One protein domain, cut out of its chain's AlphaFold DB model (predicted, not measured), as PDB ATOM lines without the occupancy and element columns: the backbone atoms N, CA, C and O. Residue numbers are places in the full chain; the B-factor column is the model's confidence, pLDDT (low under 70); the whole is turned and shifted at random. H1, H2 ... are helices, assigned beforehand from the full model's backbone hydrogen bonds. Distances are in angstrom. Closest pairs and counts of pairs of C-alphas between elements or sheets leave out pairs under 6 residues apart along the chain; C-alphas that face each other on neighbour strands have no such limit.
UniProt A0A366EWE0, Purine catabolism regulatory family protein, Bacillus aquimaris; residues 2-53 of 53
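Overview. This is residues 2 to 53 of the 53 residues of the protein "Purine catabolism regulatory family protein" of Bacillus aquimaris (UniProt A0A366EWE0). The model has little regular structure: an open, winding chain in which a tail, residues 2 to 8, leads into the short helix H1, a wide loop from residue 14 folds back towards H1 near Leu 30, and a long strand-free run then leads to the short helix H2 near the other end of the longest axis. Residues 14 to 20 and 38 to 44 stick out. The printed part has 52 residues with two named helices, H1 then H2, and no named strand; the class is all helix, with 9 residues in named elements. It is loose, with a radius of gyration of the C-alphas of 13.1 A, and elongated, spanning 40 by 25 by 17 A.

Along the chain. H1, residues 9 to 13, is 6.4 A long and begins at C-alpha 9 (48.233, 76.212, 224.955). H2, residues 45 to 48, is 5.7 A long and ends at C-alpha 48 (41.300, 71.679, 209.443).

Arrangement. H1 and H2 are apart. In H1 every O i to N i+4 pair is within hydrogen-bond range; H2 is too short for such a pair.

Size, cuts and confidence. The C-alphas farthest apart, of Lys 2 and Asn 53, are 41.7 A apart. The printed part has no cut. The link from H1 to H2, 31 residues, is long. The pLDDT is under 70 in residues 2 to 4 and 50 to 53.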
ATOM      1  N   LYS A   2      69.902  77.432 231.835       49.28
ATOM      2  CA  LYS A   2      68.861  77.500 230.793       49.28
ATOM      3  C   LYS A   2      67.517  77.336 231.498       49.28
ATOM      4  O   LYS A   2      67.266  76.276 232.062       49.28
ATOM      5  N   SER A   3      66.692  78.378 231.529       60.00
ATOM      6  CA  SER A   3      65.301  78.241 231.952       60.00
ATOM      7  C   SER A   3      64.587  77.384 230.908       60.00
ATOM      8  O   SER A   3      64.439  77.784 229.756       60.00
ATOM      9  N   ASN A   4      64.172  76.175 231.286       66.19
ATOM     10  CA  ASN A   4      63.229  75.410 230.477       66.19
ATOM     11  C   ASN A   4      61.869  76.088 230.632       66.19
ATOM     12  O   ASN A   4      61.096  75.750 231.524       66.19
ATOM     13  N   TYR A   5      61.635  77.115 229.817       71.88
ATOM     14  CA  TYR A   5      60.372  77.834 229.799       71.88
ATOM     15  C   TYR A   5      59.303  76.879 229.258       71.88
ATOM     16  O   TYR A   5      59.297  76.519 228.079       71.88
ATOM     17  N   TYR A   6      58.456  76.390 230.160       83.69
ATOM     18  CA  TYR A   6      57.286  75.610 229.803       83.69
ATOM     19  C   TYR A   6      56.193  76.591 229.399       83.69
ATOM     20  O   TYR A   6      55.851  77.485 230.165       83.69
ATOM     21  N   PHE A   7      55.714  76.463 228.169       90.69
ATOM     22  CA  PHE A   7      54.677  77.320 227.623       90.69
ATOM     23  C   PHE A   7      53.661  76.418 226.946       90.69
ATOM     24  O   PHE A   7      54.012  75.719 225.998       90.69
ATOM     25  N   SER A   8      52.456  76.356 227.487       94.44
ATOM     26  CA  SER A   8      51.377  75.489 227.021       94.44
ATOM     27  C   SER A   8      50.344  76.261 226.199       94.44
ATOM     28  O   SER A   8      50.430  77.481 226.047       94.44
ATOM     29  N   VAL A   9      49.358  75.556 225.639       92.75
ATOM     30  CA  VAL A   9      48.233  76.212 224.955       92.75
ATOM     31  C   VAL A   9      47.359  76.951 225.969       92.75
ATOM     32  O   VAL A   9      46.889  78.048 225.681       92.75
ATOM     33  N   GLU A  10      47.192  76.403 227.171       94.25
ATOM     34  CA  GLU A  10      46.487  77.074 228.267       94.25
ATOM     35  C   GLU A  10      47.144  78.421 228.622       94.25
ATOM     36  O   GLU A  10      46.457  79.442 228.682       94.25
ATOM     37  N   ASP A  11      48.479  78.467 228.695       93.75
ATOM     38  CA  ASP A  11      49.240  79.707 228.935       93.75
ATOM     39  C   ASP A  11      49.083  80.758 227.817       93.75
ATOM     40  O   ASP A  11      49.340  81.949 228.029       93.75
ATOM     41  N   ILE A  12      48.704  80.342 226.604       91.94
ATOM     42  CA  ILE A  12      48.371  81.251 225.497       91.94
ATOM     43  C   ILE A  12      46.965  81.815 225.693       91.94
ATOM     44  O   ILE A  12      46.775  83.026 225.575       91.94
ATOM     45  N   LEU A  13      45.997  80.948 226.001       93.25
ATOM     46  CA  LEU A  13      44.576  81.295 226.082       93.25
ATOM     47  C   LEU A  13      44.257  82.265 227.225       93.25
ATOM     48  O   LEU A  13      43.367  83.096 227.078       93.25
ATOM     49  N   VAL A  14      45.009  82.224 228.331       94.06
ATOM     50  CA  VAL A  14      44.830  83.163 229.459       94.06
ATOM     51  C   VAL A  14      45.352  84.580 229.178       94.06
ATOM     52  O   VAL A  14      45.173  85.487 229.993       94.06
ATOM     53  N   ARG A  15      46.033  84.813 228.048       93.31
ATOM     54  CA  ARG A  15      46.558  86.141 227.698       93.31
ATOM     55  C   ARG A  15      45.429  87.027 227.183       93.31
ATOM     56  O   ARG A  15      44.634  86.593 226.361       93.31
ATOM     57  N   LYS A  16      45.461  88.319 227.534       96.62
ATOM     58  CA  LYS A  16      44.466  89.328 227.110       96.62
ATOM     59  C   LYS A  16      44.142  89.339 225.607       96.62
ATOM     60  O   LYS A  16      43.033  89.648 225.217       96.62
ATOM     61  N   TYR A  17      45.102  88.988 224.752       94.25
ATOM     62  CA  TYR A  17      44.916  88.968 223.297       94.25
ATOM     63  C   TYR A  17      44.023  87.818 222.803       94.25
ATOM     64  O   TYR A  17      43.567  87.851 221.667       94.25
ATOM     65  N   PHE A  18      43.796  86.805 223.641       93.62
ATOM     66  CA  PHE A  18      43.015  85.609 223.331       93.62
ATOM     67  C   PHE A  18      41.747  85.503 224.188       93.62
ATOM     68  O   PHE A  18      41.119  84.452 224.208       93.62
ATOM     69  N   GLU A  19      41.323  86.586 224.846       95.50
ATOM     70  CA  GLU A  19      40.139  86.593 225.722       95.50
ATOM     71  C   GLU A  19      38.834  86.200 225.005       95.50
ATOM     72  O   GLU A  19      37.908  85.675 225.619       95.50
ATOM     73  N   HIS A  20      38.775  86.406 223.687       95.50
ATOM     74  CA  HIS A  20      37.653  86.016 222.831       95.50
ATOM     75  C   HIS A  20      37.916  84.736 222.021       95.50
ATOM     76  O   HIS A  20      37.080  84.335 221.209       95.50
ATOM     77  N   ALA A  21      39.072  84.094 222.204       94.38
ATOM     78  CA  ALA A  21      39.396  82.854 221.514       94.38
ATOM     79  C   ALA A  21      38.655  81.669 222.146       94.38
ATOM     80  O   ALA A  21      38.434  81.611 223.355       94.38
ATOM     81  N   LYS A  22      38.302  80.681 221.321       92.81
ATOM     82  CA  LYS A  22      37.654  79.450 221.772       92.81
ATOM     83  C   LYS A  22      38.356  78.229 221.198       92.81
ATOM     84  O   LYS A  22      38.632  78.158 220.003       92.81
ATOM     85  N   VAL A  23      38.580  77.240 222.056       92.81
ATOM     86  CA  VAL A  23      39.032  75.909 221.651       92.81
ATOM     87  C   VAL A  23      37.847  75.169 221.036       92.81
ATOM     88  O   VAL A  23      36.798  75.028 221.661       92.81
ATOM     89  N   ILE A  24      37.998  74.731 219.788       91.31
ATOM     90  CA  ILE A  24      36.942  74.031 219.037       91.31
ATOM     91  C   ILE A  24      37.230  72.537 218.852       91.31
ATOM     92  O   ILE A  24      36.314  71.775 218.568       91.31
ATOM     93  N   ALA A  25      38.480  72.108 219.052       90.31
ATOM     94  CA  ALA A  25      38.919  70.716 218.989       90.31
ATOM     95  C   ALA A  25      40.168  70.508 219.864       90.31
ATOM     96  O   ALA A  25      40.843  71.469 220.231       90.31
ATOM     97  N   GLY A  26      40.486  69.252 220.200       89.25
ATOM     98  CA  GLY A  26      41.744  68.914 220.878       89.25
ATOM     99  C   GLY A  26      41.855  69.355 222.346       89.25
ATOM    100  O   GLY A  26      42.966  69.560 222.824       89.25
ATOM    101  N   HIS A  27      40.737  69.464 223.076       93.25
ATOM    102  CA  HIS A  27      40.684  69.890 224.490       93.25
ATOM    103  C   HIS A  27      41.642  69.125 225.425       93.25
ATOM    104  O   HIS A  27      42.195  69.700 226.355       93.25
ATOM    105  N   ASN A  28      41.917  67.848 225.149       93.56
ATOM    106  CA  ASN A  28      42.849  67.044 225.951       93.56
ATOM    107  C   ASN A  28      44.327  67.448 225.764       93.56
ATOM    108  O   ASN A  28      45.206  66.920 226.440       93.56
ATOM    109  N   GLY A  29      44.622  68.344 224.820       92.25
ATOM    110  CA  GLY A  29      45.972  68.787 224.486       92.25
ATOM    111  C   GLY A  29      46.385  70.125 225.096       92.25
ATOM    112  O   GLY A  29      47.493  70.566 224.804       92.25
ATOM    113  N   LEU A  30      45.542  70.782 225.904       93.94
ATOM    114  CA  LEU A  30      45.784  72.169 226.329       93.94
ATOM    115  C   LEU A  30      47.046  72.358 227.176       93.94
ATOM    116  O   LEU A  30      47.747  73.356 227.024       93.94
ATOM    117  N   SER A  31      47.380  71.367 227.998       94.00
ATOM    118  CA  SER A  31      48.580  71.382 228.833       94.00
ATOM    119  C   SER A  31      49.860  71.038 228.067       94.00
ATOM    120  O   SER A  31      50.940  71.128 228.636       94.00
ATOM    121  N   ARG A  32      49.795  70.644 226.785       91.50
ATOM    122  CA  ARG A  32      50.991  70.259 226.015       91.50
ATOM    123  C   ARG A  32      51.918  71.451 225.794       91.50
ATOM    124  O   ARG A  32      51.470  72.541 225.454       91.50
ATOM    125  N   GLN A  33      53.227  71.199 225.882       92.75
ATOM    126  CA  GLN A  33      54.242  72.204 225.578       92.75
ATOM    127  C   GLN A  33      54.165  72.641 224.110       92.75
ATOM    128  O   GLN A  33      54.325  71.843 223.182       92.75
ATOM    129  N   VAL A  34      54.005  73.939 223.920       91.25
ATOM    130  CA  VAL A  34      54.074  74.634 222.644       91.25
ATOM    131  C   VAL A  34      55.538  74.893 222.306       91.25
ATOM    132  O   VAL A  34      56.245  75.608 223.013       91.25
ATOM    133  N   LYS A  35      56.002  74.307 221.198       89.38
ATOM    134  CA  LYS A  35      57.345  74.557 220.645       89.38
ATOM    135  C   LYS A  35      57.335  75.644 219.570       89.38
ATOM    136  O   LYS A  35      58.315  76.363 219.419       89.38
ATOM    137  N   TRP A  36      56.240  75.737 218.817       89.12
ATOM    138  CA  TRP A  36      56.061  76.676 217.713       89.12
ATOM    139  C   TRP A  36      54.568  76.912 217.458       89.12
ATOM    140  O   TRP A  36      53.757  76.021 217.716       89.12
ATOM    141  N   VAL A  37      54.214  78.100 216.964       88.06
ATOM    142  CA  VAL A  37      52.834  78.501 216.652       88.06
ATOM    143  C   VAL A  37      52.802  79.118 215.261       88.06
ATOM    144  O   VAL A  37      53.655  79.939 214.927       88.06
ATOM    145  N   HIS A  38      51.784  78.761 214.483       88.62
ATOM    146  CA  HIS A  38      51.450  79.409 213.223       88.62
ATOM    147  C   HIS A  38      49.998  79.877 213.280       88.62
ATOM    148  O   HIS A  38      49.122  79.115 213.685       88.62
ATOM    149  N   VAL A  39      49.753  81.131 212.905       88.12
ATOM    150  CA  VAL A  39      48.414  81.727 212.880       88.12
ATOM    151  C   VAL A  39      48.032  81.936 211.425       88.12
ATOM    152  O   VAL A  39      48.791  82.545 210.676       88.12
ATOM    153  N   VAL A  40      46.870  81.415 211.039       89.31
ATOM    154  CA  VAL A  40      46.345  81.500 209.675       89.31
ATOM    155  C   VAL A  40      44.925  82.040 209.699       89.31
ATOM    156  O   VAL A  40      44.127  81.674 210.561       89.31
ATOM    157  N   GLU A  41      44.612  82.899 208.737       91.06
ATOM    158  CA  GLU A  41      43.249  83.330 208.456       91.06
ATOM    159  C   GLU A  41      42.652  82.405 207.394       91.06
ATOM    160  O   GLU A  41      43.284  82.118 206.376       91.06
ATOM    161  N   VAL A  42      41.446  81.896 207.647       89.06
ATOM    162  CA  VAL A  42      40.780  80.933 206.766       89.06
ATOM    163  C   VAL A  42      39.322  81.326 206.583       89.06
ATOM    164  O   VAL A  42      38.652  81.732 207.528       89.06
ATOM    165  N   THR A  43      38.804  81.152 205.370       91.19
ATOM    166  CA  THR A  43      37.381  81.380 205.065       91.19
ATOM    167  C   THR A  43      36.502  80.192 205.460       91.19
ATOM    168  O   THR A  43      35.293  80.337 205.618       91.19
ATOM    169  N   SER A  44      37.098  79.008 205.647       87.50
ATOM    170  CA  SER A  44      36.415  77.796 206.098       87.50
ATOM    171  C   SER A  44      37.317  76.968 207.005       87.50
ATOM    172  O   SER A  44      38.329  76.416 206.574       87.50
ATOM    173  N   ILE A  45      36.917  76.833 208.270       84.62
ATOM    174  CA  ILE A  45      37.636  76.027 209.265       84.62
ATOM    175  C   ILE A  45      37.481  74.515 209.033       84.62
ATOM    176  O   ILE A  45      38.277  73.732 209.543       84.62
ATOM    177  N   LYS A  46      36.483  74.088 208.240       84.12
ATOM    178  CA  LYS A  46      36.137  72.667 208.051       84.12
ATOM    179  C   LYS A  46      37.321  71.827 207.581       84.12
ATOM    180  O   LYS A  46      37.495  70.729 208.084       84.12
ATOM    181  N   ILE A  47      38.150  72.374 206.689       77.38
ATOM    182  CA  ILE A  47      39.326  71.698 206.115       77.38
ATOM    183  C   ILE A  47      40.318  71.248 207.205       77.38
ATOM    184  O   ILE A  47      40.991  70.235 207.039       77.38
ATOM    185  N   PHE A  48      40.373  71.954 208.339       79.00
ATOM    186  CA  PHE A  48      41.300  71.679 209.443       79.00
ATOM    187  C   PHE A  48      40.711  70.798 210.553       79.00
ATOM    188  O   PHE A  48      41.420  70.454 211.493       79.00
ATOM    189  N   LEU A  49      39.426  70.445 210.465       76.38
ATOM    190  CA  LEU A  49      38.702  69.702 211.504       76.38
ATOM    191  C   LEU A  49      38.211  68.323 211.030       76.38
ATOM    192  O   LEU A  49      37.524  67.641 211.784       76.38
ATOM    193  N   THR A  50      38.529  67.910 209.798       56.88
ATOM    194  CA  THR A  50      37.865  66.807 209.070       56.88
ATOM    195  C   THR A  50      38.110  65.376 209.587       56.88
ATOM    196  O   THR A  50      37.787  64.423 208.892       56.88
ATOM    197  N   GLU A  51      38.610  65.190 210.807       53.97
ATOM    198  CA  GLU A  51      38.810  63.873 211.437       53.97
ATOM    199  C   GLU A  51      38.220  63.869 212.861       53.97
ATOM    200  O   GLU A  51      38.883  63.537 213.840       53.97
ATOM    201  N   MET A  52      36.969  64.312 213.005       49.94
ATOM    202  CA  MET A  52      36.192  64.106 214.233       49.94
ATOM    203  C   MET A  52      35.095  63.080 213.949       49.94
ATOM    204  O   MET A  52      33.963  63.453 213.644       49.94
ATOM    205  N   ASN A  53      35.479  61.804 213.987       39.91
ATOM    206  CA  ASN A  53      34.573  60.658 214.050       39.91
ATOM    207  C   ASN A  53      34.633  60.071 215.462       39.91
ATOM    208  O   ASN A  53      35.772  59.865 215.943       39.91
TER     209      ASN A  53